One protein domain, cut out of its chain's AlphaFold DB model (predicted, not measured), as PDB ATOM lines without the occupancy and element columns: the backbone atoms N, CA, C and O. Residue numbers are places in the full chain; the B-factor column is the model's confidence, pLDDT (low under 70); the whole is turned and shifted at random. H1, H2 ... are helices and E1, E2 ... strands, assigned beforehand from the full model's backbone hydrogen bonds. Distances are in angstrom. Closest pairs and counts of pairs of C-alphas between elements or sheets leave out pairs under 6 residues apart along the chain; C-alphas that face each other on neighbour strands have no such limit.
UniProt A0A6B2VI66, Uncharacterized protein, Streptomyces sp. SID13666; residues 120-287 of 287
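This is residues 120 to 287 of the 287 residues of an uncharacterized protein of Streptomyces sp. SID13666 (UniProt A0A6B2VI66). A long, twisted wall of eight antiparallel strands has helices over one face, while the other face is bare of named helices. The long helix H1 and the short H4 cover E2, E3 and E4 toward one end, with H5 beside H1; H2 and H3, side by side, cover E8 and E6 toward the other. The printed part has 168 residues, with five named helices and eight named strands in the chain order H1 E1 E2 E3 E4 H2 H3 E5 E6 E7 E8 H4 H5. The sheet order is E1 E2 E3 E4 E8 E7 E6 E5, and the class is mixed. The whole is compact, with a radius of gyration of the C-alphas of 16.3 A, and spans 49 by 32 by 32 A.

Edge strand E1, residues 142 to 147, forms a hairpin with E2, residues 153 to 159; N 144 and O 157 are 2.8 A apart. E3, residues 166 to 172, continues this meander, each strand the antiparallel neighbour of the one before, with N 156 and O 169 at 2.9 A. E4, residues 175 to 185, ends it, with N 168 and O 181 at 2.9 A. E8, residues 265 to 274, is next, with N 180 and O 270 at 2.8 A, and bends by 68 degrees at residue 271. E7, residues 247 to 250, follows with N 249 and O 269 at 2.9 A, then E6, residues 238 to 241, with N 240 and O 248 at 2.9 A. Edge strand E5, residues 230 to 232, has N 231 and O 239 at 3.0 A; E5 E6 E7 E8 is a second meander. H1, residues 120 to 138, runs along the strands over E2 and E3 at a height over the sheet of 8.1 A; its C-alpha 129 is 6.2 A from that of Leu 156, the closest to E2. On the same face are H2, residues 186 to 195, over E8, H3, residues 215 to 224, over E6, and H4, residues 275 to 280, which stands up from the sheet: two layers, helices on one face of a sheet. H2 and H3 only just touch, with 3 pairs of C-alphas within 8 A, the closest those of Glu 190 and Leu 220 at 7.0 A. Residues 128 to 135 of H1 touch H4 at a shallow tilt of 14 degrees, the closest C-alphas being those of Leu 132 and Leu 279, 5.9 A. H5, residues 282 to 286, touches residues 132 to 137 of H1, closest at the C-alphas of Leu 136 and Ser 282, 5.4 A, and only grazes the sheet. In H1, H3, H4 and H5 every O i to N i+4 pair is within hydrogen-bond range; in H2, 4 of 6.

H1 begins at C-alpha 120, (185.603, 207.327, 131.873), and is 27.1 A long. E4 measures 29.8 A, E8 25.7 A and E2 20.3 A. E8 ends at C-alpha 274, (190.506, 191.519, 141.820), and H5 at C-alpha 286, (180.685, 179.027, 135.815).

The two C-alphas farthest apart, those of Gly 120 and Gln 208, are 50.4 A apart. The printed part has no cut; the links H2 to H3 and E7 to E8 are long. Residues 162 to 163 and 202 to 207 have pLDDT under 70.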
ATOM      1  N   GLY A 120     184.430 208.188 132.046       80.56
ATOM      2  CA  GLY A 120     185.603 207.327 131.873       80.56
ATOM      3  C   GLY A 120     185.624 206.151 132.853       80.56
ATOM      4  O   GLY A 120     185.757 205.010 132.416       80.56
ATOM      5  N   ALA A 121     185.403 206.413 134.145       81.19
ATOM      6  CA  ALA A 121     185.353 205.383 135.181       81.19
ATOM      7  C   ALA A 121     184.210 204.388 134.945       81.19
ATOM      8  O   ALA A 121     184.404 203.179 135.046       81.19
ATOM      9  N   HIS A 122     183.032 204.877 134.543       85.31
ATOM     10  CA  HIS A 122     181.918 203.996 134.184       85.31
ATOM     11  C   HIS A 122     182.247 203.088 132.993       85.31
ATOM     12  O   HIS A 122     182.042 201.880 133.079       85.31
ATOM     13  N   ARG A 123     182.818 203.628 131.906       86.81
ATOM     14  CA  ARG A 123     183.242 202.798 130.765       86.81
ATOM     15  C   ARG A 123     184.266 201.747 131.178       86.81
ATOM     16  O   ARG A 123     184.149 200.615 130.732       86.81
ATOM     17  N   HIS A 124     185.224 202.108 132.032       86.56
ATOM     18  CA  HIS A 124     186.216 201.165 132.535       86.56
ATOM     19  C   HIS A 124     185.559 200.008 133.299       86.56
ATOM     20  O   HIS A 124     185.773 198.858 132.929       86.56
ATOM     21  N   ARG A 125     184.669 200.290 134.265       90.38
ATOM     22  CA  ARG A 125     183.920 199.242 134.988       90.38
ATOM     23  C   ARG A 125     183.137 198.332 134.046       90.38
ATOM     24  O   ARG A 125     183.189 197.114 134.189       90.38
ATOM     25  N   LEU A 126     182.442 198.906 133.061       90.81
ATOM     26  CA  LEU A 126     181.721 198.117 132.062       90.81
ATOM     27  C   LEU A 126     182.666 197.227 131.251       90.81
ATOM     28  O   LEU A 126     182.317 196.088 130.964       90.81
ATOM     29  N   THR A 127     183.845 197.718 130.870       91.56
ATOM     30  CA  THR A 127     184.849 196.912 130.165       91.56
ATOM     31  C   THR A 127     185.300 195.721 131.011       91.56
ATOM     32  O   THR A 127     185.242 194.598 130.516       91.56
ATOM     33  N   GLU A 128     185.654 195.937 132.281       92.19
ATOM     34  CA  GLU A 128     186.060 194.872 133.213       92.19
ATOM     35  C   GLU A 128     184.962 193.806 133.385       92.19
ATOM     36  O   GLU A 128     185.202 192.605 133.244       92.19
ATOM     37  N   LEU A 129     183.722 194.237 133.644       95.00
ATOM     38  CA  LEU A 129     182.592 193.325 133.840       95.00
ATOM     39  C   LEU A 129     182.198 192.602 132.548       95.00
ATOM     40  O   LEU A 129     181.774 191.449 132.600       95.00
ATOM     41  N   ASN A 130     182.343 193.240 131.384       94.62
ATOM     42  CA  ASN A 130     182.084 192.597 130.097       94.62
ATOM     43  C   ASN A 130     183.138 191.538 129.762       94.62
ATOM     44  O   ASN A 130     182.774 190.504 129.207       94.62
ATOM     45  N   GLU A 131     184.406 191.772 130.103       94.31
ATOM     46  CA  GLU A 131     185.484 190.792 129.940       94.31
ATOM     47  C   GLU A 131     185.229 189.566 130.823       94.31
ATOM     48  O   GLU A 131     185.151 188.447 130.314       94.31
ATOM     49  N   LEU A 132     184.943 189.775 132.114       95.69
ATOM     50  CA  LEU A 132     184.551 188.693 133.023       95.69
ATOM     51  C   LEU A 132     183.284 187.968 132.546       95.69
ATOM     52  O   LEU A 132     183.213 186.741 132.565       95.69
ATOM     53  N   GLY A 133     182.274 188.714 132.101       96.31
ATOM     54  CA  GLY A 133     181.024 188.150 131.604       96.31
ATOM     55  C   GLY A 133     181.180 187.376 130.293       96.31
ATOM     56  O   GLY A 133     180.432 186.431 130.054       96.31
ATOM     57  N   ALA A 134     182.115 187.756 129.421       95.56
ATOM     58  CA  ALA A 134     182.455 186.991 128.224       95.56
ATOM     59  C   ALA A 134     183.127 185.669 128.603       95.56
ATOM     60  O   ALA A 134     182.618 184.616 128.230       95.56
ATOM     61  N   GLU A 135     184.161 185.726 129.439       95.31
ATOM     62  CA  GLU A 135     184.889 184.553 129.926       95.31
ATOM     63  C   GLU A 135     183.947 183.554 130.634       95.31
ATOM     64  O   GLU A 135     183.929 182.364 130.330       95.31
ATOM     65  N   LEU A 136     183.074 184.024 131.531       96.06
ATOM     66  CA  LEU A 136     182.090 183.166 132.205       96.06
ATOM     67  C   LEU A 136     181.121 182.486 131.220       96.06
ATOM     68  O   LEU A 136     180.768 181.320 131.411       96.06
ATOM     69  N   ARG A 137     180.692 183.195 130.166       95.12
ATOM     70  CA  ARG A 137     179.814 182.643 129.122       95.12
ATOM     71  C   ARG A 137     180.522 181.608 128.254       95.12
ATOM     72  O   ARG A 137     179.875 180.641 127.859       95.12
ATOM     73  N   GLU A 138     181.820 181.760 127.998       95.12
ATOM     74  CA  GLU A 138     182.621 180.739 127.306       95.12
ATOM     75  C   GLU A 138     182.648 179.413 128.082       95.12
ATOM     76  O   GLU A 138     182.618 178.340 127.478       95.12
ATOM     77  N   HIS A 139     182.574 179.473 129.416       93.94
ATOM     78  CA  HIS A 139     182.436 178.296 130.287       93.94
ATOM     79  C   HIS A 139     180.980 177.902 130.587       93.94
ATOM     80  O   HIS A 139     180.733 177.049 131.442       93.94
ATOM     81  N   GLY A 140     180.010 178.483 129.875       90.94
ATOM     82  CA  GLY A 140     178.598 178.093 129.913       90.94
ATOM     83  C   GLY A 140     177.729 178.812 130.948       90.94
ATOM     84  O   GLY A 140     176.565 178.447 131.099       90.94
ATOM     85  N   ALA A 141     178.231 179.826 131.655       93.50
ATOM     86  CA  ALA A 141     177.399 180.600 132.574       93.50
ATOM     87  C   ALA A 141     176.416 181.515 131.824       93.50
ATOM     88  O   ALA A 141     176.733 182.075 130.776       93.50
ATOM     89  N   VAL A 142     175.240 181.752 132.410       92.12
ATOM     90  CA  VAL A 142     174.318 182.805 131.955       92.12
ATOM     91  C   VAL A 142     174.521 184.042 132.821       92.12
ATOM     92  O   VAL A 142     174.247 184.017 134.021       92.12
ATOM     93  N   THR A 143     174.997 185.120 132.204       95.31
ATOM     94  CA  THR A 143     175.367 186.365 132.887       95.31
ATOM     95  C   THR A 143     174.350 187.473 132.638       95.31
ATOM     96  O   THR A 143     173.864 187.635 131.520       95.31
ATOM     97  N   PHE A 144     174.093 188.289 133.654       95.56
ATOM     98  CA  PHE A 144     173.212 189.446 133.597       95.56
ATOM     99  C   PHE A 144     173.921 190.679 134.158       95.56
ATOM    100  O   PHE A 144     174.374 190.673 135.305       95.56
ATOM    101  N   HIS A 145     174.008 191.726 133.339       94.50
ATOM    102  CA  HIS A 145     174.610 193.003 133.700       94.50
ATOM    103  C   HIS A 145     173.525 194.028 134.042       94.50
ATOM    104  O   HIS A 145     172.554 194.175 133.299       94.50
ATOM    105  N   GLN A 146     173.712 194.776 135.125       92.56
ATOM    106  CA  GLN A 146     172.820 195.863 135.525       92.56
ATOM    107  C   GLN A 146     173.579 196.978 136.247       92.56
ATOM    108  O   GLN A 146     174.661 196.757 136.788       92.56
ATOM    109  N   ALA A 147     172.983 198.171 136.291       90.56
ATOM    110  CA  ALA A 147     173.446 199.218 137.195       90.56
ATOM    111  C   ALA A 147     173.290 198.746 138.650       90.56
ATOM    112  O   ALA A 147     172.299 198.096 138.999       90.56
ATOM    113  N   GLY A 148     174.273 199.052 139.492       86.69
ATOM    114  CA  GLY A 148     174.214 198.726 140.909       86.69
ATOM    115  C   GLY A 148     173.302 199.671 141.695       86.69
ATOM    116  O   GLY A 148     172.898 200.733 141.225       86.69
ATOM    117  N   ILE A 149     172.960 199.260 142.918       86.69
ATOM    118  CA  ILE A 149     172.062 200.018 143.806       86.69
ATOM    119  C   ILE A 149     172.754 201.281 144.336       86.69
ATOM    120  O   ILE A 149     172.112 202.306 144.557       86.69
ATOM    121  N   ALA A 150     174.069 201.209 144.555       86.19
ATOM    122  CA  ALA A 150     174.855 202.351 144.993       86.19
ATOM    123  C   ALA A 150     175.194 203.268 143.801       86.19
ATOM    124  O   ALA A 150     175.399 202.775 142.686       86.19
ATOM    125  N   PRO A 151     175.327 204.588 144.014       85.00
ATOM    126  CA  PRO A 151     175.855 205.483 142.991       85.00
ATOM    127  C   PRO A 151     177.202 204.990 142.457       85.00
ATOM    128  O   PRO A 151     178.013 204.451 143.210       85.00
ATOM    129  N   ASN A 152     177.444 205.203 141.162       86.56
ATOM    130  CA  ASN A 152     178.695 204.841 140.491       86.56
ATOM    131  C   ASN A 152     179.075 203.361 140.654       86.56
ATOM    132  O   ASN A 152     180.258 203.043 140.767       86.56
ATOM    133  N   SER A 153     178.089 202.462 140.673       91.50
ATOM    134  CA  SER A 153     178.332 201.024 140.741       91.50
ATOM    135  C   SER A 153     177.685 200.273 139.586       91.50
ATOM    136  O   SER A 153     176.613 200.641 139.106       91.50
ATOM    137  N   ASP A 154     178.358 199.218 139.146       94.62
ATOM    138  CA  ASP A 154     177.921 198.329 138.074       94.62
ATOM    139  C   ASP A 154     178.025 196.884 138.581       94.62
ATOM    140  O   ASP A 154     178.953 196.548 139.327       94.62
ATOM    141  N   VAL A 155     177.043 196.049 138.234       96.75
ATOM    142  CA  VAL A 155     176.903 194.690 138.766       96.75
ATOM    143  C   VAL A 155     176.801 193.680 137.633       96.75
ATOM    144  O   VAL A 155     175.926 193.777 136.770       96.75
ATOM    145  N   LEU A 156     177.638 192.647 137.702       97.69
ATOM    146  CA  LEU A 156     177.511 191.428 136.914       97.69
ATOM    147  C   LEU A 156     177.030 190.297 137.821       97.69
ATOM    148  O   LEU A 156     177.683 189.967 138.804       97.69
ATOM    149  N   SER A 157     175.911 189.671 137.479       97.44
ATOM    150  CA  SER A 157     175.366 188.530 138.221       97.44
ATOM    151  C   SER A 157     175.223 187.303 137.333       97.44
ATOM    152  O   SER A 157     174.989 187.422 136.133       97.44
ATOM    153  N   TRP A 158     175.386 186.114 137.906       96.56
ATOM    154  CA  TRP A 158     175.217 184.853 137.183       96.56
ATOM    155  C   TRP A 158     174.875 183.705 138.131       96.56
ATOM    156  O   TRP A 158     174.950 183.824 139.356       96.56
ATOM    157  N   THR A 159     174.467 182.575 137.560       92.81
ATOM    158  CA  THR A 159     174.243 181.321 138.293       92.81
ATOM    159  C   THR A 159     175.175 180.246 137.746       92.81
ATOM    160  O   THR A 159     175.241 180.071 136.531       92.81
ATOM    161  N   GLY A 160     175.880 179.538 138.632       82.88
ATOM    162  CA  GLY A 160     176.760 178.426 138.259       82.88
ATOM    163  C   GLY A 160     175.980 177.173 137.835       82.88
ATOM    164  O   GLY A 160     174.939 176.835 138.419       82.88
ATOM    165  N   HIS A 161     176.472 176.481 136.809       71.38
ATOM    166  CA  HIS A 161     175.891 175.253 136.273       71.38
ATOM    167  C   HIS A 161     176.219 174.010 137.119       71.38
ATOM    168  O   HIS A 161     177.132 173.244 136.819       71.38
ATOM    169  N   GLY A 162     175.381 173.733 138.125       68.00
ATOM    170  CA  GLY A 162     175.352 172.424 138.797       68.00
ATOM    171  C   GLY A 162     175.158 172.458 140.308       68.00
ATOM    172  O   GLY A 162     174.811 171.437 140.908       68.00
ATOM    173  N   HIS A 163     175.333 173.619 140.942       69.88
ATOM    174  CA  HIS A 163     175.294 173.718 142.406       69.88
ATOM    175  C   HIS A 163     174.299 174.736 142.966       69.88
ATOM    176  O   HIS A 163     174.248 174.923 144.178       69.88
ATOM    177  N   GLY A 164     173.486 175.374 142.116       83.06
ATOM    178  CA  GLY A 164     172.500 176.364 142.563       83.06
ATOM    179  C   GLY A 164     173.137 177.574 143.253       83.06
ATOM    180  O   GLY A 164     172.477 178.226 144.061       83.06
ATOM    181  N   ILE A 165     174.417 177.840 142.968       93.38
ATOM    182  CA  ILE A 165     175.130 179.008 143.477       93.38
ATOM    183  C   ILE A 165     174.814 180.190 142.573       93.38
ATOM    184  O   ILE A 165     174.890 180.085 141.348       93.38
ATOM    185  N   ARG A 166     174.480 181.314 143.192       95.88
ATOM    186  CA  ARG A 166     174.323 182.607 142.543       95.88
ATOM    187  C   ARG A 166     175.455 183.508 142.980       95.88
ATOM    188  O   ARG A 166     175.772 183.578 144.169       95.88
ATOM    189  N   TYR A 167     176.005 184.212 142.012       97.50
ATOM    190  CA  TYR A 167     177.104 185.136 142.192       97.50
ATOM    191  C   TYR A 167     176.667 186.527 141.748       97.50
ATOM    192  O   TYR A 167     175.890 186.664 140.798       97.50
ATOM    193  N   ALA A 168     177.181 187.550 142.416       97.44
ATOM    194  CA  ALA A 168     177.107 188.926 141.957       97.44
ATOM    195  C   ALA A 168     178.428 189.630 142.258       97.44
ATOM    196  O   ALA A 168     178.878 189.644 143.399       97.44
ATOM    197  N   VAL A 169     179.042 190.202 141.229       97.44
ATOM    198  CA  VAL A 169     180.265 191.000 141.305       97.44
ATOM    199  C   VAL A 169     179.878 192.453 141.121       97.44
ATOM    200  O   VAL A 169     179.239 192.793 140.128       97.44
ATOM    201  N   THR A 170     180.260 193.293 142.075       96.62
ATOM    202  CA  THR A 170     179.998 194.732 142.057       96.62
ATOM    203  C   THR A 170     181.316 195.489 142.005       96.62
ATOM    204  O   THR A 170     182.158 195.313 142.883       96.62
ATOM    205  N   LEU A 171     181.469 196.367 141.013       94.12
ATOM    206  CA  LEU A 171     182.537 197.371 140.973       94.12
ATOM    207  C   LEU A 171     181.966 198.734 141.365       94.12
ATOM    208  O   LEU A 171     180.836 199.056 140.985       94.12
ATOM    209  N   ARG A 172     182.729 199.545 142.107       89.06
ATOM    210  CA  ARG A 172     182.285 200.858 142.615       89.06
ATOM    211  C   ARG A 172     183.315 201.951 142.344       89.06
ATOM    212  O   ARG A 172     184.498 201.768 142.610       89.06
ATOM    213  N   GLY A 173     182.853 203.118 141.895       85.44
ATOM    214  CA  GLY A 173     183.717 204.271 141.620       85.44
ATOM    215  C   GLY A 173     184.801 203.918 140.604       85.44
ATOM    216  O   GLY A 173     184.537 203.212 139.629       85.44
ATOM    217  N   THR A 174     186.023 204.374 140.829       80.75
ATOM    218  CA  THR A 174     187.177 203.962 140.025       80.75
ATOM    219  C   THR A 174     187.805 202.646 140.495       80.75
ATOM    220  O   THR A 174     188.671 202.144 139.794       80.75
ATOM    221  N   ASN A 175     187.371 202.062 141.623       77.75
ATOM    222  CA  ASN A 175     188.024 200.908 142.243       77.75
ATOM    223  C   ASN A 175     187.820 199.605 141.415       77.75
ATOM    224  O   ASN A 175     186.676 199.174 141.228       77.75
ATOM    225  N   PRO A 176     188.904 198.985 140.911       77.00
ATOM    226  CA  PRO A 176     188.883 197.726 140.159       77.00
ATOM    227  C   PRO A 176     188.821 196.462 141.035       77.00
ATOM    228  O   PRO A 176     188.559 195.373 140.519       77.00
ATOM    229  N   ALA A 177     189.037 196.567 142.345       87.75
ATOM    230  CA  ALA A 177     188.720 195.512 143.291       87.75
ATOM    231  C   ALA A 177     187.201 195.446 143.539       87.75
ATOM    232  O   ALA A 177     186.531 196.432 143.846       87.75
ATOM    233  N   ALA A 178     186.646 194.246 143.404       93.38
ATOM    234  CA  ALA A 178     185.215 194.013 143.440       93.38
ATOM    235  C   ALA A 178     184.715 193.491 144.789       93.38
ATOM    236  O   ALA A 178     185.427 192.789 145.519       93.38
ATOM    237  N   ASP A 179     183.435 193.758 145.047       95.38
ATOM    238  CA  ASP A 179     182.636 193.014 146.016       95.38
ATOM    239  C   ASP A 179     182.018 191.795 145.313       95.38
ATOM    240  O   ASP A 179     181.253 191.948 144.358       95.38
ATOM    241  N   LEU A 180     182.317 190.586 145.783       97.19
ATOM    242  CA  LEU A 180     181.715 189.337 145.327       97.19
ATOM    243  C   LEU A 180     180.711 188.833 146.368       97.19
ATOM    244  O   LEU A 180     181.092 188.327 147.422       97.19
ATOM    245  N   ALA A 181     179.427 188.886 146.035       97.31
ATOM    246  CA  ALA A 181     178.381 188.188 146.767       97.31
ATOM    247  C   ALA A 181     178.191 186.773 146.206       97.31
ATOM    248  O   ALA A 181     178.085 186.571 144.994       97.31
ATOM    249  N   VAL A 182     178.102 185.791 147.097       96.50
ATOM    250  CA  VAL A 182     177.878 184.376 146.799       96.50
ATOM    251  C   VAL A 182     176.714 183.885 147.645       96.50
ATOM    252  O   VAL A 182     176.729 184.012 148.865       96.50
ATOM    253  N   SER A 183     175.715 183.267 147.024       96.19
ATOM    254  CA  SER A 183     174.612 182.627 147.746       96.19
ATOM    255  C   SER A 183     174.314 181.247 147.180       96.19
ATOM    256  O   SER A 183     174.278 181.061 145.968       96.19
ATOM    257  N   GLY A 184     174.114 180.255 148.044       95.12
ATOM    258  CA  GLY A 184     173.870 178.884 147.605       95.12
ATOM    259  C   GLY A 184     173.942 177.858 148.735       95.12
ATOM    260  O   GLY A 184     173.909 178.222 149.910       95.12
ATOM    261  N   PRO A 185     174.027 176.561 148.399       94.75
ATOM    262  CA  PRO A 185     174.219 175.489 149.371       94.75
ATOM    263  C   PRO A 185     175.519 175.640 150.168       94.75
ATOM    264  O   PRO A 185     176.576 175.919 149.596       94.75
ATOM    265  N   LEU A 186     175.461 175.357 151.470       94.56
ATOM    266  CA  LEU A 186     176.607 175.396 152.378       94.56
ATOM    267  C   LEU A 186     177.818 174.618 151.845       94.56
ATOM    268  O   LEU A 186     178.926 175.145 151.836       94.56
ATOM    269  N   SER A 187     177.619 173.393 151.351       94.06
ATOM    270  CA  SER A 187     178.717 172.563 150.831       94.06
ATOM    271  C   SER A 187     179.384 173.142 149.582       94.06
ATOM    272  O   SER A 187     180.539 172.837 149.282       94.06
ATOM    273  N   ALA A 188     178.665 173.962 148.822       93.19
ATOM    274  CA  ALA A 188     179.193 174.609 147.636       93.19
ATOM    275  C   ALA A 188     180.030 175.836 148.028       93.19
ATOM    276  O   ALA A 188     181.172 175.961 147.589       93.19
ATOM    277  N   VAL A 189     179.532 176.652 148.961       93.69
ATOM    278  CA  VAL A 189     180.273 177.798 149.516       93.69
ATOM    279  C   VAL A 189     181.532 177.348 150.272       93.69
ATOM    280  O   VAL A 189     182.596 177.935 150.096       93.69
ATOM    281  N   GLU A 190     181.477 176.246 151.025       93.88
ATOM    282  CA  GLU A 190     182.647 175.655 151.702       93.88
ATOM    283  C   GLU A 190     183.762 175.196 150.754       93.88
ATOM    284  O   GLU A 190     184.932 175.151 151.148       93.88
ATOM    285  N   ARG A 191     183.401 174.802 149.529       92.81
ATOM    286  CA  ARG A 191     184.361 174.432 148.482       92.81
ATOM    287  C   ARG A 191     184.909 175.662 147.769       92.81
ATOM    288  O   ARG A 191     186.082 175.663 147.420       92.81
ATOM    289  N   LEU A 192     184.080 176.688 147.598       93.19
ATOM    290  CA  LEU A 192     184.430 177.905 146.880       93.19
ATOM    291  C   LEU A 192     185.354 178.833 147.680       93.19
ATOM    292  O   LEU A 192     186.379 179.258 147.158       93.19
ATOM    293  N   LEU A 193     185.005 179.156 148.930       93.88
ATOM    294  CA  LEU A 193     185.723 180.166 149.722       93.88
ATOM    295  C   LEU A 193     187.248 179.948 149.789       93.88
ATOM    296  O   LEU A 193     187.974 180.928 149.642       93.88
ATOM    297  N   PRO A 194     187.774 178.712 149.922       93.06
ATOM    298  CA  PRO A 194     189.216 178.469 149.889       93.06
ATOM    299  C   PRO A 194     189.951 179.017 148.659       93.06
ATOM    300  O   PRO A 194     191.141 179.300 148.755       93.06
ATOM    301  N   HIS A 195     189.282 179.202 147.517       93.56
ATOM    302  CA  HIS A 195     189.913 179.802 146.341       93.56
ATOM    303  C   HIS A 195     190.302 181.271 146.575       93.56
ATOM    304  O   HIS A 195     191.329 181.700 146.059       93.56
ATOM    305  N   PHE A 196     189.575 181.990 147.435       93.88
ATOM    306  CA  PHE A 196     189.770 183.419 147.706       93.88
ATOM    307  C   PHE A 196     190.596 183.734 148.962       93.88
ATOM    308  O   PHE A 196     191.082 184.853 149.104       93.88
ATOM    309  N   LEU A 197     190.753 182.772 149.874       91.25
ATOM    310  CA  LEU A 197     191.403 182.972 151.179       91.25
ATOM    311  C   LEU A 197     192.917 182.718 151.135       91.25
ATOM    312  O   LEU A 197     193.464 182.427 150.076       91.25
ATOM    313  N   ASP A 198     193.635 182.832 152.254       85.94
ATOM    314  CA  ASP A 198     195.072 182.533 152.250       85.94
ATOM    315  C   ASP A 198     195.329 181.039 151.967       85.94
ATOM    316  O   ASP A 198     194.450 180.177 152.105       85.94
ATOM    317  N   ALA A 199     196.541 180.720 151.513       78.31
ATOM    318  CA  ALA A 199     196.946 179.333 151.341       78.31
ATOM    319  C   ALA A 199     196.990 178.616 152.700       78.31
ATOM    320  O   ALA A 199     197.453 179.171 153.697       78.31
ATOM    321  N   ALA A 200     196.552 177.355 152.730       73.50
ATOM    322  CA  ALA A 200     196.659 176.544 153.935       73.50
ATOM    323  C   ALA A 200     198.137 176.436 154.366       73.50
ATOM    324  O   ALA A 200     198.987 176.105 153.531       73.50
ATOM    325  N   PRO A 201     198.467 176.655 155.650       71.50
ATOM    326  CA  PRO A 201     199.806 176.398 156.144       71.50
ATOM    327  C   PRO A 201     200.116 174.905 156.004       71.50
ATOM    328  O   PRO A 201     199.231 174.055 156.130       71.50
ATOM    329  N   ALA A 202     201.395 174.573 155.807       67.50
ATOM    330  CA  ALA A 202     201.850 173.185 155.681       67.50
ATOM    331  C   ALA A 202     201.443 172.306 156.883       67.50
ATOM    332  O   ALA A 202     201.291 171.093 156.749       67.50
ATOM    333  N   GLN A 203     201.245 172.920 158.052       66.50
ATOM    334  CA  GLN A 203     200.660 172.291 159.230       66.50
ATOM    335  C   GLN A 203     199.583 173.206 159.807       66.50
ATOM    336  O   GLN A 203     199.879 174.267 160.355       66.50
ATOM    337  N   ALA A 204     198.323 172.788 159.691       61.94
ATOM    338  CA  ALA A 204     197.222 173.468 160.353       61.94
ATOM    339  C   ALA A 204     197.227 173.104 161.849       61.94
ATOM    340  O   ALA A 204     197.152 171.914 162.182       61.94
ATOM    341  N   PRO A 205     197.301 174.078 162.771       64.75
ATOM    342  CA  PRO A 205     197.168 173.785 164.189       64.75
ATOM    343  C   PRO A 205     195.791 173.169 164.475       64.75
ATOM    344  O   PRO A 205     194.780 173.551 163.881       64.75
ATOM    345  N   ARG A 206     195.723 172.213 165.410       69.50
ATOM    346  CA  ARG A 206     194.435 171.737 165.938       69.50
ATOM    347  C   ARG A 206     193.854 172.833 166.825       69.50
ATOM    348  O   ARG A 206     194.296 172.999 167.957       69.50
ATOM    349  N   VAL A 207     192.879 173.581 166.318       66.12
ATOM    350  CA  VAL A 207     192.272 174.688 167.064       66.12
ATOM    351  C   VAL A 207     190.979 174.232 167.735       66.12
ATOM    352  O   VAL A 207     190.070 173.724 167.077       66.12
ATOM    353  N   GLN A 208     190.876 174.441 169.049       73.31
ATOM    354  CA  GLN A 208     189.600 174.327 169.748       73.31
ATOM    355  C   GLN A 208     188.704 175.510 169.361       73.31
ATOM    356  O   GLN A 208     189.107 176.668 169.433       73.31
ATOM    357  N   LEU A 209     187.473 175.221 168.940       78.94
ATOM    358  CA  LEU A 209     186.484 176.241 168.592       78.94
ATOM    359  C   LEU A 209     185.834 176.798 169.864       78.94
ATOM    360  O   LEU A 209     184.693 176.463 170.182       78.94
ATOM    361  N   THR A 210     186.567 177.610 170.619       77.94
ATOM    362  CA  THR A 210     186.008 178.379 171.736       77.94
ATOM    363  C   THR A 210     185.359 179.661 171.217       77.94
ATOM    364  O   THR A 210     185.886 180.285 170.298       77.94
ATOM    365  N   GLY A 211     184.216 180.048 171.787       83.88
ATOM    366  CA  GLY A 211     183.543 181.316 171.471       83.88
ATOM    367  C   GLY A 211     182.666 181.326 170.214       83.88
ATOM    368  O   GLY A 211     182.036 182.339 169.955       83.88
ATOM    369  N   VAL A 212     182.572 180.220 169.461       90.06
ATOM    370  CA  VAL A 212     181.689 180.138 168.281       90.06
ATOM    371  C   VAL A 212     180.392 179.405 168.617       90.06
ATOM    372  O   VAL A 212     180.386 178.214 168.948       90.06
ATOM    373  N   THR A 213     179.277 180.112 168.487       90.06
ATOM    374  CA  THR A 213     177.911 179.638 168.713       90.06
ATOM    375  C   THR A 213     177.210 179.305 167.395       90.06
ATOM    376  O   THR A 213     177.482 179.893 166.354       90.06
ATOM    377  N   GLY A 214     176.294 178.333 167.423       90.50
ATOM    378  CA  GLY A 214     175.546 177.899 166.237       90.50
ATOM    379  C   GLY A 214     176.256 176.817 165.413       90.50
ATOM    380  O   GLY A 214     177.477 176.781 165.263       90.50
ATOM    381  N   ARG A 215     175.475 175.876 164.872       91.44
ATOM    382  CA  ARG A 215     176.017 174.700 164.164       91.44
ATOM    383  C   ARG A 215     176.696 175.077 162.844       91.44
ATOM    384  O   ARG A 215     177.747 174.527 162.532       91.44
ATOM    385  N   MET A 216     176.112 176.017 162.099       93.62
ATOM    386  CA  MET A 216     176.624 176.441 160.792       93.62
ATOM    387  C   MET A 216     177.928 177.215 160.959       93.62
ATOM    388  O   MET A 216     178.927 176.866 160.339       93.62
ATOM    389  N   ALA A 217     177.944 178.181 161.880       93.44
ATOM    390  CA  ALA A 217     179.127 178.968 162.201       93.44
ATOM    391  C   ALA A 217     180.290 178.084 162.674       93.44
ATOM    392  O   ALA A 217     181.410 178.229 162.193       93.44
ATOM    393  N   ARG A 218     180.035 177.096 163.545       92.38
ATOM    394  CA  ARG A 218     181.068 176.138 163.982       92.38
ATOM    395  C   ARG A 218     181.618 175.299 162.831       92.38
ATOM    396  O   ARG A 218     182.826 175.088 162.773       92.38
ATOM    397  N   ARG A 219     180.756 174.828 161.925       93.06
ATOM    398  CA  ARG A 219     181.158 174.037 160.752       93.06
ATOM    399  C   ARG A 219     182.020 174.863 159.791       93.06
ATOM    400  O   ARG A 219     183.123 174.441 159.455       93.06
ATOM    401  N   LEU A 220     181.563 176.063 159.438       94.31
ATOM    402  CA  LEU A 220     182.318 176.995 158.600       94.31
ATOM    403  C   LEU A 220     183.642 177.389 159.255       94.31
ATOM    404  O   LEU A 220     184.684 177.311 158.617       94.31
ATOM    405  N   THR A 221     183.639 177.713 160.549       93.31
ATOM    406  CA  THR A 221     184.873 178.048 161.271       93.31
ATOM    407  C   THR A 221     185.856 176.880 161.249       93.31
ATOM    408  O   THR A 221     187.030 177.086 160.965       93.31
ATOM    409  N   ALA A 222     185.402 175.644 161.488       91.00
ATOM    410  CA  ALA A 222     186.268 174.465 161.405       91.00
ATOM    411  C   ALA A 222     186.934 174.329 160.026       91.00
ATOM    412  O   ALA A 222     188.087 173.911 159.935       91.00
ATOM    413  N   ARG A 223     186.206 174.686 158.961       91.25
ATOM    414  CA  ARG A 223     186.678 174.595 157.580       91.25
ATOM    415  C   ARG A 223     187.618 175.736 157.187       91.25
ATOM    416  O   ARG A 223     188.589 175.478 156.484       91.25
ATOM    417  N   LEU A 224     187.322 176.963 157.610       92.06
ATOM    418  CA  LEU A 224     187.992 178.182 157.139       92.06
ATOM    419  C   LEU A 224     189.156 178.620 158.027       92.06
ATOM    420  O   LEU A 224     190.104 179.215 157.530       92.06
ATOM    421  N   ARG A 225     189.138 178.291 159.323       90.56
ATOM    422  CA  ARG A 225     190.180 178.702 160.277       90.56
ATOM    423  C   ARG A 225     191.602 178.239 159.931       90.56
ATOM    424  O   ARG A 225     192.533 178.965 160.254       90.56
ATOM    425  N   PRO A 226     191.819 177.077 159.280       88.75
ATOM    426  CA  PRO A 226     193.143 176.735 158.767       88.75
ATOM    427  C   PRO A 226     193.647 177.687 157.681       88.75
ATOM    428  O   PRO A 226     194.844 177.736 157.450       88.75
ATOM    429  N   LEU A 227     192.750 178.390 156.989       88.62
ATOM    430  CA  LEU A 227     193.063 179.228 155.834       88.62
ATOM    431  C   LEU A 227     193.132 180.708 156.187       88.62
ATOM    432  O   LEU A 227     193.761 181.458 155.464       88.62
ATOM    433  N   THR A 228     192.430 181.157 157.229       90.12
ATOM    434  CA  THR A 228     192.329 182.586 157.528       90.12
ATOM    435  C   THR A 228     191.844 182.860 158.953       90.12
ATOM    436  O   THR A 228     191.387 181.953 159.661       90.12
ATOM    437  N   GLY A 229     191.921 184.124 159.373       88.94
ATOM    438  CA  GLY A 229     191.271 184.606 160.586       88.94
ATOM    439  C   GLY A 229     189.753 184.469 160.468       88.94
ATOM    440  O   GLY A 229     189.171 184.834 159.452       88.94
ATOM    441  N   VAL A 230     189.117 183.907 161.497       92.44
ATOM    442  CA  VAL A 230     187.656 183.775 161.563       92.44
ATOM    443  C   VAL A 230     187.186 184.288 162.914       92.44
ATOM    444  O   VAL A 230     187.606 183.768 163.952       92.44
ATOM    445  N   GLU A 231     186.294 185.270 162.883       93.75
ATOM    446  CA  GLU A 231     185.681 185.887 164.056       93.75
ATOM    447  C   GLU A 231     184.158 185.814 163.931       93.75
ATOM    448  O   GLU A 231     183.603 186.111 162.873       93.75
ATOM    449  N   GLN A 232     183.470 185.391 164.994       94.75
ATOM    450  CA  GLN A 232     182.014 185.481 165.037       94.75
ATOM    451  C   GLN A 232     181.618 186.845 165.594       94.75
ATOM    452  O   GLN A 232     182.030 187.196 166.696       94.75
ATOM    453  N   LEU A 233     180.806 187.577 164.837       94.12
ATOM    454  CA  LEU A 233     180.297 188.886 165.232       94.12
ATOM    455  C   LEU A 233     179.075 188.748 166.148       94.12
ATOM    456  O   LEU A 233     178.422 187.700 166.177       94.12
ATOM    457  N   ASP A 234     178.692 189.841 166.810       92.31
ATOM    458  CA  ASP A 234     177.500 189.906 167.672       92.31
ATOM    459  C   ASP A 234     176.194 189.585 166.923       92.31
ATOM    460  O   ASP A 234     175.215 189.128 167.513       92.31
ATOM    461  N   THR A 235     176.180 189.762 165.598       90.69
ATOM    462  CA  THR A 235     175.064 189.385 164.715       90.69
ATOM    463  C   THR A 235     174.943 187.871 164.502       90.69
ATOM    464  O   THR A 235     173.997 187.404 163.870       90.69
ATOM    465  N   GLY A 236     175.914 187.089 164.982       91.25
ATOM    466  CA  GLY A 236     176.024 185.647 164.776       91.25
ATOM    467  C   GLY A 236     176.672 185.239 163.448       91.25
ATOM    468  O   GLY A 236     176.959 184.049 163.273       91.25
ATOM    469  N   GLY A 237     176.914 186.184 162.533       94.94
ATOM    470  CA  GLY A 237     177.658 185.953 161.293       94.94
ATOM    471  C   GLY A 237     179.166 185.825 161.518       94.94
ATOM    472  O   GLY A 237     179.661 186.034 162.626       94.94
ATOM    473  N   LEU A 238     179.900 185.458 160.468       96.62
ATOM    474  CA  LEU A 238     181.349 185.252 160.529       96.62
ATOM    475  C   LEU A 238     182.082 186.291 159.691       96.62
ATOM    476  O   LEU A 238     181.879 186.333 158.482       96.62
ATOM    477  N   ALA A 239     182.977 187.060 160.303       96.12
ATOM    478  CA  ALA A 239     184.006 187.793 159.580       96.12
ATOM    479  C   ALA A 239     185.154 186.837 159.221       96.12
ATOM    480  O   ALA A 239     185.575 186.018 160.045       96.12
ATOM    481  N   ILE A 240     185.632 186.919 157.980       94.44
ATOM    482  CA  ILE A 240     186.705 186.078 157.434       94.44
ATOM    483  C   ILE A 240     187.729 186.929 156.680       94.44
ATOM    484  O   ILE A 240     187.386 187.988 156.161       94.44
ATOM    485  N   GLY A 241     188.962 186.440 156.561       87.94
ATOM    486  CA  GLY A 241     190.024 187.109 155.808       87.94
ATOM    487  C   GLY A 241     191.088 187.756 156.690       87.94
ATOM    488  O   GLY A 241     191.044 187.693 157.920       87.94
ATOM    489  N   ALA A 242     192.065 188.377 156.036       76.88
ATOM    490  CA  ALA A 242     193.159 189.110 156.664       76.88
ATOM    491  C   ALA A 242     193.213 190.548 156.129       76.88
ATOM    492  O   ALA A 242     192.678 190.842 155.065       76.88
ATOM    493  N   ALA A 243     193.917 191.435 156.838       71.25
ATOM    494  CA  ALA A 243     194.023 192.850 156.470       71.25
ATOM    495  C   ALA A 243     194.671 193.107 155.092       71.25
ATOM    496  O   ALA A 243     194.515 194.190 154.540       71.25
ATOM    497  N   THR A 244     195.421 192.145 154.547       78.06
ATOM    498  CA  THR A 244     196.236 192.313 153.332       78.06
ATOM    499  C   THR A 244     195.706 191.543 152.119       78.06
ATOM    500  O   THR A 244     196.458 191.325 151.178       78.06
ATOM    501  N   GLY A 245     194.455 191.082 152.120       86.31
ATOM    502  CA  GLY A 245     193.866 190.355 150.988       86.31
ATOM    503  C   GLY A 245     192.340 190.347 151.043       86.31
ATOM    504  O   GLY A 245     191.767 191.114 151.818       86.31
ATOM    505  N   PRO A 246     191.668 189.482 150.259       91.25
ATOM    506  CA  PRO A 246     190.227 189.360 150.310       91.25
ATOM    507  C   PRO A 246     189.754 189.038 151.722       91.25
ATOM    508  O   PRO A 246     190.237 188.107 152.375       91.25
ATOM    509  N   TYR A 247     188.790 189.823 152.171       93.94
ATOM    510  CA  TYR A 247     188.115 189.667 153.449       93.94
ATOM    511  C   TYR A 247     186.618 189.690 153.218       93.94
ATOM    512  O   TYR A 247     186.158 190.018 152.130       93.94
ATOM    513  N   GLY A 248     185.834 189.297 154.206       95.62
ATOM    514  CA  GLY A 248     184.421 189.137 153.959       95.62
ATOM    515  C   GLY A 248     183.603 188.786 155.171       95.62
ATOM    516  O   GLY A 248     184.086 188.721 156.303       95.62
ATOM    517  N   TYR A 249     182.340 188.529 154.883       97.25
ATOM    518  CA  TYR A 249     181.324 188.225 155.860       97.25
ATOM    519  C   TYR A 249     180.461 187.061 155.383       97.25
ATOM    520  O   TYR A 249     180.016 187.030 154.241       97.25
ATOM    521  N   ILE A 250     180.194 186.103 156.266       97.62
ATOM    522  CA  ILE A 250     179.217 185.039 156.037       97.62
ATOM    523  C   ILE A 250     178.015 185.305 156.930       97.62
ATOM    524  O   ILE A 250     178.140 185.355 158.158       97.62
ATOM    525  N   ALA A 251     176.845 185.442 156.314       96.12
ATOM    526  CA  ALA A 251     175.612 185.731 157.025       96.12
ATOM    527  C   ALA A 251     175.234 184.591 157.993       96.12
ATOM    528  O   ALA A 251     175.451 183.410 157.684       96.12
ATOM    529  N   PRO A 252     174.641 184.911 159.160       92.06
ATOM    530  CA  PRO A 252     174.066 183.903 160.037       92.06
ATOM    531  C   PRO A 252     172.947 183.143 159.308       92.06
ATOM    532  O   PRO A 252     172.349 183.657 158.358       92.06
ATOM    533  N   PRO A 253     172.629 181.913 159.742       89.00
ATOM    534  CA  PRO A 253     171.505 181.192 159.167       89.00
ATOM    535  C   PRO A 253     170.206 181.944 159.481       89.00
ATOM    536  O   PRO A 253     170.014 182.397 160.609       89.00
ATOM    537  N   ALA A 254     169.291 182.025 158.511       86.56
ATOM    538  CA  ALA A 254     167.987 182.662 158.716       86.56
ATOM    539  C   ALA A 254     167.181 182.005 159.857       86.56
ATOM    540  O   ALA A 254     166.457 182.686 160.574       86.56
ATOM    541  N   ASP A 255     167.349 180.692 160.044       85.19
ATOM    542  CA  ASP A 255     166.847 179.943 161.197       85.19
ATOM    543  C   ASP A 255     168.023 179.288 161.954       85.19
ATOM    544  O   ASP A 255     168.549 178.256 161.519       85.19
ATOM    545  N   PRO A 256     168.450 179.855 163.098       80.69
ATOM    546  CA  PRO A 256     169.514 179.291 163.930       80.69
ATOM    547  C   PRO A 256     169.195 177.923 164.549       80.69
ATOM    548  O   PRO A 256     170.123 177.193 164.918       80.69
ATOM    549  N   ALA A 257     167.912 177.563 164.679       80.62
ATOM    550  CA  ALA A 257     167.472 176.291 165.246       80.62
ATOM    551  C   ALA A 257     167.422 175.163 164.199       80.62
ATOM    552  O   ALA A 257     167.438 173.977 164.562       80.62
ATOM    553  N   ALA A 258     167.406 175.508 162.908       81.62
ATOM    554  CA  ALA A 258     167.368 174.546 161.820       81.62
ATOM    555  C   ALA A 258     168.563 173.578 161.850       81.62
ATOM    556  O   ALA A 258     169.699 173.894 162.224       81.62
ATOM    557  N   ARG A 259     168.318 172.341 161.401       88.25
ATOM    558  CA  ARG A 259     169.399 171.368 161.211       88.25
ATOM    559  C   ARG A 259     170.282 171.817 160.049       88.25
ATOM    560  O   ARG A 259     169.810 171.933 158.924       88.25
ATOM    561  N   VAL A 260     171.575 171.972 160.320       92.38
ATOM    562  CA  VAL A 260     172.579 172.284 159.298       92.38
ATOM    563  C   VAL A 260     172.878 171.040 158.472       92.38
ATOM    564  O   VAL A 260     173.256 170.001 159.014       92.38
ATOM    565  N   ARG A 261     172.691 171.159 157.162       93.50
ATOM    566  CA  ARG A 261     172.931 170.142 156.137       93.50
ATOM    567  C   ARG A 261     173.741 170.767 155.005       93.50
ATOM    568  O   ARG A 261     173.889 171.981 154.927       93.50
ATOM    569  N   ASP A 262     174.229 169.935 154.097       93.81
ATOM    570  CA  ASP A 262     175.013 170.394 152.944       93.81
ATOM    571  C   ASP A 262     174.226 171.331 152.019       93.81
ATOM    572  O   ASP A 262     174.808 172.216 151.399       93.81
ATOM    573  N   ASN A 263     172.903 171.170 151.972       93.12
ATOM    574  CA  ASN A 263     171.996 172.008 151.195       93.12
ATOM    575  C   ASN A 263     171.423 173.204 151.974       93.12
ATOM    576  O   ASN A 263     170.551 173.891 151.447       93.12
ATOM    577  N   THR A 264     171.868 173.449 153.213       94.38
ATOM    578  CA  THR A 264     171.447 174.636 153.967       94.38
ATOM    579  C   THR A 264     171.860 175.889 153.188       94.38
ATOM    580  O   THR A 264     173.036 175.991 152.834       94.38
ATOM    581  N   PRO A 265     170.937 176.826 152.903       94.56
ATOM    582  CA  PRO A 265     171.279 178.068 152.227       94.56
ATOM    583  C   PRO A 265     172.255 178.888 153.066       94.56
ATOM    584  O   PRO A 265     172.044 179.072 154.265       94.56
ATOM    585  N   VAL A 266     173.298 179.397 152.424       95.50
ATOM    586  CA  VAL A 266     174.254 180.317 153.025       95.50
ATOM    587  C   VAL A 266     174.563 181.438 152.042       95.50
ATOM    588  O   VAL A 266     174.544 181.232 150.825       95.50
ATOM    589  N   ALA A 267     174.831 182.621 152.580       97.00
ATOM    590  CA  ALA A 267     175.276 183.776 151.821       97.00
ATOM    591  C   ALA A 267     176.606 184.265 152.394       97.00
ATOM    592  O   ALA A 267     176.772 184.323 153.615       97.00
ATOM    593  N   ALA A 268     177.538 184.580 151.510       97.56
ATOM    594  CA  ALA A 268     178.834 185.137 151.836       97.56
ATOM    595  C   ALA A 268     179.119 186.325 150.919       97.56
ATOM    596  O   ALA A 268     178.784 186.293 149.737       97.56
ATOM    597  N   GLU A 269     179.758 187.345 151.460       97.25
ATOM    598  CA  GLU A 269     180.266 188.494 150.726       97.25
ATOM    599  C   GLU A 269     181.777 188.539 150.920       97.25
ATOM    600  O   GLU A 269     182.270 188.351 152.032       97.25
ATOM    601  N   LEU A 270     182.508 188.729 149.829       96.75
ATOM    602  CA  LEU A 270     183.949 188.933 149.807       96.75
ATOM    603  C   LEU A 270     184.229 190.309 149.210       96.75
ATOM    604  O   LEU A 270     183.638 190.681 148.203       96.75
ATOM    605  N   HIS A 271     185.157 191.031 149.808       94.44
ATOM    606  CA  HIS A 271     185.609 192.354 149.414       94.44
ATOM    607  C   HIS A 271     187.056 192.284 148.939       94.44
ATOM    608  O   HIS A 271     187.787 191.342 149.262       94.44
ATOM    609  N   SER A 272     187.473 193.306 148.193       92.44
ATOM    610  CA  SER A 272     188.835 193.427 147.663       92.44
ATOM    611  C   SER A 272     189.240 192.258 146.753       92.44
ATOM    612  O   SER A 272     190.391 191.820 146.756       92.44
ATOM    613  N   VAL A 273     188.295 191.730 145.968       95.44
ATOM    614  CA  VAL A 273     188.560 190.647 145.010       95.44
ATOM    615  C   VAL A 273     188.900 191.242 143.645       95.44
ATOM    616  O   VAL A 273     188.055 191.866 143.015       95.44
ATOM    617  N   GLY A 274     190.122 191.035 143.151       94.94
ATOM    618  CA  GLY A 274     190.506 191.519 141.820       94.94
ATOM    619  C   GLY A 274     189.778 190.802 140.681       94.94
ATOM    620  O   GLY A 274     189.615 189.578 140.719       94.94
ATOM    621  N   ILE A 275     189.418 191.548 139.632       95.12
ATOM    622  CA  ILE A 275     188.827 191.000 138.396       95.12
ATOM    623  C   ILE A 275     189.732 189.934 137.771       95.12
ATOM    624  O   ILE A 275     189.250 188.874 137.380       95.12
ATOM    625  N   ASP A 276     191.047 190.150 137.768       95.75
ATOM    626  CA  ASP A 276     192.017 189.182 137.249       95.75
ATOM    627  C   ASP A 276     191.950 187.837 137.986       95.75
ATOM    628  O   ASP A 276     192.013 186.774 137.367       95.75
ATOM    629  N   HIS A 277     191.752 187.855 139.305       96.44
ATOM    630  CA  HIS A 277     191.583 186.625 140.073       96.44
ATOM    631  C   HIS A 277     190.276 185.914 139.696       96.44
ATOM    632  O   HIS A 277     190.271 184.697 139.508       96.44
ATOM    633  N   LEU A 278     189.184 186.662 139.513       96.56
ATOM    634  CA  LEU A 278     187.904 186.110 139.058       96.56
ATOM    635  C   LEU A 278     188.007 185.493 137.659       96.56
ATOM    636  O   LEU A 278     187.472 184.406 137.454       96.56
ATOM    637  N   LEU A 279     188.738 186.129 136.737       95.75
ATOM    638  CA  LEU A 279     189.018 185.586 135.404       95.75
ATOM    639  C   LEU A 279     189.742 184.240 135.499       95.75
ATOM    640  O   LEU A 279     189.317 183.276 134.872       95.75
ATOM    641  N   THR A 280     190.764 184.111 136.354       95.81
ATOM    642  CA  THR A 280     191.450 182.813 136.536       95.81
ATOM    643  C   THR A 280     190.584 181.726 137.180       95.81
ATOM    644  O   THR A 280     190.888 180.539 137.057       95.81
ATOM    645  N   LEU A 281     189.504 182.112 137.864       95.94
ATOM    646  CA  LEU A 281     188.551 181.197 138.490       95.94
ATOM    647  C   LEU A 281     187.282 181.004 137.647       95.94
ATOM    648  O   LEU A 281     186.370 180.311 138.099       95.94
ATOM    649  N   SER A 282     187.203 181.569 136.437       95.25
ATOM    650  CA  SER A 282     185.994 181.593 135.605       95.25
ATOM    651  C   SER A 282     185.380 180.208 135.401       95.25
ATOM    652  O   SER A 282     184.185 180.024 135.622       95.25
ATOM    653  N   THR A 283     186.195 179.194 135.095       94.25
ATOM    654  CA  THR A 283     185.732 177.809 134.935       94.25
ATOM    655  C   THR A 283     185.131 177.243 136.225       94.25
ATOM    656  O   THR A 283     184.162 176.486 136.172       94.25
ATOM    657  N   THR A 284     185.690 177.583 137.390       93.56
ATOM    658  CA  THR A 284     185.151 177.174 138.697       93.56
ATOM    659  C   THR A 284     183.864 177.925 139.024       93.56
ATOM    660  O   THR A 284     182.949 177.328 139.574       93.56
ATOM    661  N   LEU A 285     183.784 179.210 138.676       94.81
ATOM    662  CA  LEU A 285     182.641 180.082 138.960       94.81
ATOM    663  C   LEU A 285     181.461 179.874 138.001       94.81
ATOM    664  O   LEU A 285     180.325 180.202 138.351       94.81
ATOM    665  N   ALA A 286     181.711 179.344 136.803       93.31
ATOM    666  CA  ALA A 286     180.685 179.027 135.815       93.31
ATOM    667  C   ALA A 286     179.959 177.698 136.095       93.31
ATOM    668  O   ALA A 286     178.846 177.500 135.608       93.31
ATOM    669  N   ARG A 287     180.556 176.803 136.892       86.12
ATOM    670  CA  ARG A 287     179.997 175.504 137.315       86.12
ATOM    671  C   ARG A 287     179.298 175.625 138.678       86.12
ATOM    672  O   ARG A 287     178.253 174.973 138.890       86.12
TER     673      ARG A 287